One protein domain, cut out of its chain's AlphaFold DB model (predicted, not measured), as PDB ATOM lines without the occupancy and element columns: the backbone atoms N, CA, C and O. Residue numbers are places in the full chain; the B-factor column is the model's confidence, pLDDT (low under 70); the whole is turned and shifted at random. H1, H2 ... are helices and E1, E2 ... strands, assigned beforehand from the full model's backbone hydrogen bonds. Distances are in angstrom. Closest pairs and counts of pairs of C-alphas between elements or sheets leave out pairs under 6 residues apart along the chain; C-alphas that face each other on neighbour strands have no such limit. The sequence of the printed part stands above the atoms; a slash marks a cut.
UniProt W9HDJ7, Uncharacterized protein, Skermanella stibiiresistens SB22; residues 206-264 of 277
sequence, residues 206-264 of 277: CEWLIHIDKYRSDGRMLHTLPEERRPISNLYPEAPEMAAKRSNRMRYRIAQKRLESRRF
ATOM      1  N   CYS A 206     -48.051  36.295  -2.572       86.44
ATOM      2  CA  CYS A 206     -47.027  35.733  -1.694       86.44
ATOM      3  C   CYS A 206     -46.397  34.462  -2.261       86.44
ATOM      4  O   CYS A 206     -45.181  34.312  -2.177       86.44
ATOM      5  N   GLU A 207     -47.194  33.560  -2.839       85.06
ATOM      6  CA  GLU A 207     -46.672  32.359  -3.495       85.06
ATOM      7  C   GLU A 207     -45.748  32.730  -4.661       85.06
ATOM      8  O   GLU A 207     -44.646  32.190  -4.763       85.06
ATOM      9  N   TRP A 208     -46.138  33.718  -5.472       90.69
ATOM     10  CA  TRP A 208     -45.285  34.263  -6.525       90.69
ATOM     11  C   TRP A 208     -43.990  34.881  -5.975       90.69
ATOM     12  O   TRP A 208     -42.922  34.571  -6.498       90.69
ATOM     13  N   LEU A 209     -44.047  35.674  -4.896       88.56
ATOM     14  CA  LEU A 209     -42.854  36.255  -4.258       88.56
ATOM     15  C   LEU A 209     -41.872  35.168  -3.788       88.56
ATOM     16  O   LEU A 209     -40.695  35.204  -4.129       88.56
ATOM     17  N   ILE A 210     -42.367  34.146  -3.087       85.38
ATOM     18  CA  ILE A 210     -41.547  32.999  -2.652       85.38
ATOM     19  C   ILE A 210     -40.941  32.277  -3.859       85.38
ATOM     20  O   ILE A 210     -39.799  31.816  -3.810       85.38
ATOM     21  N   HIS A 211     -41.714  32.152  -4.938       87.25
ATOM     22  CA  HIS A 211     -41.261  31.509  -6.155       87.25
ATOM     23  C   HIS A 211     -40.122  32.293  -6.820       87.25
ATOM     24  O   HIS A 211     -39.103  31.687  -7.142       87.25
ATOM     25  N   ILE A 212     -40.246  33.614  -6.995       89.38
ATOM     26  CA  ILE A 212     -39.183  34.433  -7.612       89.38
ATOM     27  C   ILE A 212     -37.932  34.555  -6.729       89.38
ATOM     28  O   ILE A 212     -36.832  34.689  -7.257       89.38
ATOM     29  N   ASP A 213     -38.067  34.433  -5.403       84.56
ATOM     30  CA  ASP A 213     -36.925  34.394  -4.478       84.56
ATOM     31  C   ASP A 213     -36.147  33.068  -4.559       84.56
ATOM     32  O   ASP A 213     -34.965  33.001  -4.213       84.56
ATOM     33  N   LYS A 214     -36.801  31.983  -4.996       86.19
ATOM     34  CA  LYS A 214     -36.196  30.647  -5.093       86.19
ATOM     35  C   LYS A 214     -35.709  30.314  -6.501       86.19
ATOM     36  O   LYS A 214     -34.717  29.594  -6.647       86.19
ATOM     37  N   TYR A 215     -36.413  30.795  -7.516       88.31
ATOM     38  CA  TYR A 215     -36.193  30.413  -8.901       88.31
ATOM     39  C   TYR A 215     -35.997  31.634  -9.789       88.31
ATOM     40  O   TYR A 215     -36.737  32.610  -9.706       88.31
ATOM     41  N   ARG A 216     -35.050  31.530 -10.722       86.31
ATOM     42  CA  ARG A 216     -34.914  32.458 -11.844       86.31
ATOM     43  C   ARG A 216     -35.371  31.759 -13.116       86.31
ATOM     44  O   ARG A 216     -34.931  30.647 -13.395       86.31
ATOM     45  N   SER A 217     -36.252  32.402 -13.875       84.62
ATOM     46  CA  SER A 217     -36.648  31.907 -15.195       84.62
ATOM     47  C   SER A 217     -35.769  32.529 -16.279       84.62
ATOM     48  O   SER A 217     -35.535  33.736 -16.249       84.62
ATOM     49  N   ASP A 218     -35.297  31.722 -17.229       84.00
ATOM     50  CA  ASP A 218     -34.517  32.164 -18.393       84.00
ATOM     51  C   ASP A 218     -35.219  31.814 -19.719       84.00
ATOM     52  O   ASP A 218     -34.700  31.133 -20.595       84.00
ATOM     53  N   GLY A 219     -36.464  32.256 -19.883       64.94
ATOM     54  CA  GLY A 219     -37.146  32.177 -21.180       64.94
ATOM     55  C   GLY A 219     -37.501  30.765 -21.665       64.94
ATOM     56  O   GLY A 219     -38.050  30.654 -22.759       64.94
ATOM     57  N   ARG A 220     -37.228  29.710 -20.877       75.31
ATOM     58  CA  ARG A 220     -37.767  28.337 -21.024       75.31
ATOM     59  C   ARG A 220     -37.436  27.410 -19.854       75.31
ATOM     60  O   ARG A 220     -38.132  26.407 -19.702       75.31
ATOM     61  N   MET A 221     -36.417  27.704 -19.044       86.12
ATOM     62  CA  MET A 221     -36.058  26.873 -17.894       86.12
ATOM     63  C   MET A 221     -36.224  27.630 -16.571       86.12
ATOM     64  O   MET A 221     -36.330  28.858 -16.522       86.12
ATOM     65  N   LEU A 222     -36.340  26.857 -15.491       88.19
ATOM     66  CA  LEU A 222     -36.403  27.332 -14.112       88.19
ATOM     67  C   LEU A 222     -35.120  26.900 -13.412       88.19
ATOM     68  O   LEU A 222     -34.907  25.711 -13.175       88.19
ATOM     69  N   HIS A 223     -34.282  27.872 -13.072       87.12
ATOM     70  CA  HIS A 223     -33.029  27.647 -12.366       87.12
ATOM     71  C   HIS A 223     -33.216  27.930 -10.887       87.12
ATOM     72  O   HIS A 223     -33.705  28.995 -10.508       87.12
ATOM     73  N   THR A 224     -32.809  26.993 -10.036       88.81
ATOM     74  CA  THR A 224     -32.763  27.224  -8.589       88.81
ATOM     75  C   THR A 224     -31.640  28.202  -8.269       88.81
ATOM     76  O   THR A 224     -30.500  27.989  -8.681       88.81
ATOM     77  N   LEU A 225     -31.942  29.265  -7.525       82.50
ATOM     78  CA  LEU A 225     -30.923  30.217  -7.096       82.50
ATOM     79  C   LEU A 225     -29.992  29.585  -6.037       82.50
ATOM     80  O   LEU A 225     -30.471  28.809  -5.196       82.50
ATOM     81  N   PRO A 226     -28.680  29.912  -6.055       83.19
ATOM     82  CA  PRO A 226     -27.729  29.481  -5.033       83.19
ATOM     83  C   PRO A 226     -28.207  29.850  -3.627       83.19
ATOM     84  O   PRO A 226     -28.816  30.900  -3.416       83.19
ATOM     85  N   GLU A 227     -27.927  28.982  -2.658       73.62
ATOM     86  CA  GLU A 227     -28.477  29.067  -1.301       73.62
ATOM     87  C   GLU A 227     -28.073  30.349  -0.552       73.62
ATOM     88  O   GLU A 227     -28.868  30.886   0.216       73.62
ATOM     89  N   GLU A 228     -26.909  30.916  -0.879       72.69
ATOM     90  CA  GLU A 228     -26.379  32.172  -0.325       72.69
ATOM     91  C   GLU A 228     -27.244  33.409  -0.618       72.69
ATOM     92  O   GLU A 228     -27.122  34.422   0.065       72.69
ATOM     93  N   ARG A 229     -28.143  33.346  -1.610       60.06
ATOM     94  CA  ARG A 229     -29.023  34.467  -1.982       60.06
ATOM     95  C   ARG A 229     -30.438  34.370  -1.420       60.06
ATOM     96  O   ARG A 229     -31.262  35.187  -1.806       60.06
ATOM     97  N   ARG A 230     -30.757  33.404  -0.549       58.47
ATOM     98  CA  ARG A 230     -32.124  33.215  -0.019       58.47
ATOM     99  C   ARG A 230     -32.377  34.118   1.198       58.47
ATOM    100  O   ARG A 230     -31.981  33.749   2.301       58.47
ATOM    101  N   PRO A 231     -33.088  35.256   1.077       56.12
ATOM    102  CA  PRO A 231     -33.158  36.232   2.164       56.12
ATOM    103  C   PRO A 231     -34.285  35.937   3.172       56.12
ATOM    104  O   PRO A 231     -34.351  36.570   4.219       56.12
ATOM    105  N   ILE A 232     -35.219  35.018   2.871       56.00
ATOM    106  CA  ILE A 232     -36.557  35.040   3.504       56.00
ATOM    107  C   ILE A 232     -36.941  33.757   4.229       56.00
ATOM    108  O   ILE A 232     -37.699  33.831   5.197       56.00
ATOM    109  N   SER A 233     -36.424  32.589   3.833       54.72
ATOM    110  CA  SER A 233     -36.830  31.323   4.469       54.72
ATOM    111  C   SER A 233     -36.532  31.288   5.969       54.72
ATOM    112  O   SER A 233     -37.212  30.586   6.707       54.72
ATOM    113  N   ASN A 234     -35.568  32.092   6.427       57.62
ATOM    114  CA  ASN A 234     -35.148  32.145   7.824       57.62
ATOM    115  C   ASN A 234     -35.914  33.191   8.658       57.62
ATOM    116  O   ASN A 234     -35.871  33.129   9.882       57.62
ATOM    117  N   LEU A 235     -36.631  34.135   8.031       58.38
ATOM    118  CA  LEU A 235     -37.378  35.189   8.740       58.38
ATOM    119  C   LEU A 235     -38.770  34.734   9.207       58.38
ATOM    120  O   LEU A 235     -39.343  35.354  10.099       58.38
ATOM    121  N   TYR A 236     -39.310  33.655   8.630       62.62
ATOM    122  CA  TYR A 236     -40.622  33.105   8.984       62.62
ATOM    123  C   TYR A 236     -40.610  31.567   8.922       62.62
ATOM    124  O   TYR A 236     -41.104  30.992   7.949       62.62
ATOM    125  N   PRO A 237     -40.074  30.877   9.945       62.62
ATOM    126  CA  PRO A 237     -39.943  29.416   9.940       62.62
ATOM    127  C   PRO A 237     -41.290  28.671   9.851       62.62
ATOM    128  O   PRO A 237     -41.331  27.542   9.374       62.62
ATOM    129  N   GLU A 238     -42.403  29.307  10.232       66.12
ATOM    130  CA  GLU A 238     -43.758  28.729  10.155       66.12
ATOM    131  C   GLU A 238     -44.444  28.906   8.784       66.12
ATOM    132  O   GLU A 238     -45.475  28.286   8.499       66.12
ATOM    133  N   ALA A 239     -43.887  29.743   7.903       61.44
ATOM    134  CA  ALA A 239     -44.466  30.039   6.591       61.44
ATOM    135  C   ALA A 239     -44.677  28.801   5.687       61.44
ATOM    136  O   ALA A 239     -45.733  28.720   5.047       61.44
ATOM    137  N   PRO A 240     -43.762  27.809   5.631       61.88
ATOM    138  CA  PRO A 240     -43.939  26.620   4.795       61.88
ATOM    139  C   PRO A 240     -45.121  25.756   5.249       61.88
ATOM    140  O   PRO A 240     -45.880  25.252   4.420       61.88
ATOM    141  N   GLU A 241     -45.315  25.616   6.563       70.31
ATOM    142  CA  GLU A 241     -46.394  24.807   7.128       70.31
ATOM    143  C   GLU A 241     -47.763  25.454   6.870       70.31
ATOM    144  O   GLU A 241     -48.724  24.785   6.471       70.31
ATOM    145  N   MET A 242     -47.852  26.779   7.015       65.19
ATOM    146  CA  MET A 242     -49.073  27.526   6.712       65.19
ATOM    147  C   MET A 242     -49.398  27.546   5.210       65.19
ATOM    148  O   MET A 242     -50.569  27.396   4.837       65.19
ATOM    149  N   ALA A 243     -48.388  27.664   4.342       62.41
ATOM    150  CA  ALA A 243     -48.555  27.551   2.893       62.41
ATOM    151  C   ALA A 243     -49.046  26.154   2.483       62.41
ATOM    152  O   ALA A 243     -49.996  26.042   1.707       62.41
ATOM    153  N   ALA A 244     -48.482  25.086   3.059       69.31
ATOM    154  CA  ALA A 244     -48.904  23.711   2.796       69.31
ATOM    155  C   ALA A 244     -50.365  23.462   3.215       69.31
ATOM    156  O   ALA A 244     -51.158  22.915   2.441       69.31
ATOM    157  N   LYS A 245     -50.766  23.939   4.404       74.81
ATOM    158  CA  LYS A 245     -52.158  23.852   4.882       74.81
ATOM    159  C   LYS A 245     -53.133  24.600   3.959       74.81
ATOM    160  O   LYS A 245     -54.229  24.102   3.695       74.81
ATOM    161  N   ARG A 246     -52.750  25.762   3.413       64.12
ATOM    162  CA  ARG A 246     -53.585  26.540   2.474       64.12
ATOM    163  C   ARG A 246     -53.614  25.976   1.053       64.12
ATOM    164  O   ARG A 246     -54.702  25.916   0.484       64.12
ATOM    165  N   SER A 247     -52.488  25.513   0.509       71.69
ATOM    166  CA  SER A 247     -52.425  24.860  -0.809       71.69
ATOM    167  C   SER A 247     -53.343  23.634  -0.850       71.69
ATOM    168  O   SER A 247     -54.147  23.480  -1.771       71.69
ATOM    169  N   ASN A 248     -53.349  22.831   0.221       75.06
ATOM    170  CA  ASN A 248     -54.293  21.723   0.376       75.06
ATOM    171  C   ASN A 248     -55.756  22.197   0.402       75.06
ATOM    172  O   ASN A 248     -56.611  21.598  -0.254       75.06
ATOM    173  N   ARG A 249     -56.055  23.316   1.075       74.94
ATOM    174  CA  ARG A 249     -57.404  23.911   1.113       74.94
ATOM    175  C   ARG A 249     -57.853  24.454  -0.253       74.94
ATOM    176  O   ARG A 249     -59.028  24.338  -0.601       74.94
ATOM    177  N   MET A 250     -56.936  25.014  -1.043       71.56
ATOM    178  CA  MET A 250     -57.211  25.530  -2.390       71.56
ATOM    179  C   MET A 250     -57.408  24.396  -3.401       71.56
ATOM    180  O   MET A 250     -58.387  24.402  -4.147       71.56
ATOM    181  N   ARG A 251     -56.553  23.364  -3.366       76.62
ATOM    182  CA  ARG A 251     -56.736  22.127  -4.148       76.62
ATOM    183  C   ARG A 251     -58.082  21.477  -3.846       76.62
ATOM    184  O   ARG A 251     -58.777  21.068  -4.774       76.62
ATOM    185  N   TYR A 252     -58.490  21.470  -2.577       78.38
ATOM    186  CA  TYR A 252     -59.806  20.990  -2.167       78.38
ATOM    187  C   TYR A 252     -60.948  21.824  -2.773       78.38
ATOM    188  O   TYR A 252     -61.880  21.259  -3.339       78.38
ATOM    189  N   ARG A 253     -60.854  23.162  -2.758       81.25
ATOM    190  CA  ARG A 253     -61.844  24.048  -3.405       81.25
ATOM    191  C   ARG A 253     -61.932  23.850  -4.920       81.25
ATOM    192  O   ARG A 253     -63.032  23.820  -5.466       81.25
ATOM    193  N   ILE A 254     -60.800  23.703  -5.609       78.81
ATOM    194  CA  ILE A 254     -60.771  23.433  -7.057       78.81
ATOM    195  C   ILE A 254     -61.393  22.064  -7.354       78.81
ATOM    196  O   ILE A 254     -62.193  21.938  -8.283       78.81
ATOM    197  N   ALA A 255     -61.067  21.046  -6.554       84.44
ATOM    198  CA  ALA A 255     -61.669  19.724  -6.668       84.44
ATOM    199  C   ALA A 255     -63.192  19.772  -6.444       84.44
ATOM    200  O   ALA A 255     -63.933  19.199  -7.242       84.44
ATOM    201  N   GLN A 256     -63.670  20.521  -5.444       88.75
ATOM    202  CA  GLN A 256     -65.103  20.733  -5.210       88.75
ATOM    203  C   GLN A 256     -65.789  21.421  -6.393       88.75
ATOM    204  O   GLN A 256     -66.766  20.883  -6.908       88.75
ATOM    205  N   LYS A 257     -65.241  22.527  -6.914       86.56
ATOM    206  CA  LYS A 257     -65.804  23.198  -8.100       86.56
ATOM    207  C   LYS A 257     -65.869  22.276  -9.320       86.56
ATOM    208  O   LYS A 257     -66.833  22.326 -10.084       86.56
ATOM    209  N   ARG A 258     -64.869  21.407  -9.515       85.62
ATOM    210  CA  ARG A 258     -64.877  20.398 -10.592       85.62
ATOM    211  C   ARG A 258     -65.963  19.338 -10.383       85.62
ATOM    212  O   ARG A 258     -66.594  18.935 -11.359       85.62
ATOM    213  N   LEU A 259     -66.194  18.900  -9.146       86.44
ATOM    214  CA  LEU A 259     -67.271  17.963  -8.806       86.44
ATOM    215  C   LEU A 259     -68.659  18.591  -9.001       86.44
ATOM    216  O   LEU A 259     -69.533  17.959  -9.591       86.44
ATOM    217  N   GLU A 260     -68.846  19.844  -8.591       84.56
ATOM    218  CA  GLU A 260     -70.086  20.600  -8.811       84.56
ATOM    219  C   GLU A 260     -70.361  20.797 -10.307       84.56
ATOM    220  O   GLU A 260     -71.447  20.477 -10.784       84.56
ATOM    221  N   SER A 261     -69.346  21.192 -11.080       82.62
ATOM    222  CA  SER A 261     -69.458  21.346 -12.539       82.62
ATOM    223  C   SER A 261     -69.831  20.034 -13.248       82.62
ATOM    224  O   SER A 261     -70.514  20.051 -14.270       82.62
ATOM    225  N   ARG A 262     -69.410  18.878 -12.710       80.31
ATOM    226  CA  ARG A 262     -69.809  17.554 -13.218       80.31
ATOM    227  C   ARG A 262     -71.245  17.190 -12.839       80.31
ATOM    228  O   ARG A 262     -71.934  16.625 -13.679       80.31
ATOM    229  N   ARG A 263     -71.721  17.544 -11.637       78.81
ATOM    230  CA  ARG A 263     -73.122  17.323 -11.223       78.81
ATOM    231  C   ARG A 263     -74.118  18.049 -12.126       78.81
ATOM    232  O   ARG A 263     -75.115  17.454 -12.509       78.81
ATOM    233  N   PHE A 264     -73.822  19.281 -12.541       66.75
ATOM    234  CA  PHE A 264     -74.693  20.030 -13.459       66.75
ATOM    235  C   PHE A 264     -74.705  19.488 -14.895       66.75
ATOM    236  O   PHE A 264     -75.642  19.753 -15.641       66.75
TER     237      PHE A 264
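Overview. This is residues 206 to 264 of the 277 residues of an uncharacterized protein of Skermanella stibiiresistens SB22 (UniProt W9HDJ7). A long helix, H2, reaches out as an arm from a small, loose head made of a short helix, H1, and a little two-stranded hairpin, E1 and E2. A long loop, residues 225 to 238, joins the hairpin to the arm, and residues 248 to 264 of H2 stick out free. The printed part has 59 residues, with two named helices and two named strands in the order H1, E1, E2, H2; the sheet, E1 - E2, is antiparallel and the class is mostly helix. The whole is extended, with a radius of gyration of the C-alphas of 16.1 A, and flat, spanning 51 by 32 by 12 A.

Along the chain. H1, residues 206 to 214, begins at C-alpha 206 (-47.027, 35.733, -1.694) and is 12.4 A long. E1, residues 215 to 217, and E2, residues 222 to 224, follow. H2, residues 239 to 264, runs 37.6 A from C-alpha 239 (-44.466, 30.039, 6.591) to C-alpha 264 (-74.693, 20.030, -13.459).

Arrangement. H1 is joined to E1 by a tight link with 0 residues between them. E1 and E2 form a hairpin, antiparallel at 149 degrees, with N 216 and O 223 at 2.9 A and N 223 and O 216 at 2.9 A, both within hydrogen-bond range. The closest C-alphas of H1 and E2, those of Lys 214 and Thr 224, are 6.0 A apart. H1 and H2 are only just apart, their closest C-alphas 8.2 A from each other; E1 and H2 are apart. In H1 and H2 every O i to N i+4 pair is within hydrogen-bond range.

Size, cuts and confidence. The two C-alphas farthest apart, those of Glu 228 and Phe 264, are 51.5 A from each other. The printed part has no cut, and the link from E2 to H2, 14 residues, is long. The mean pLDDT of the printed part is 76.0; 18 residues are under 70, among them residues 229 to 240.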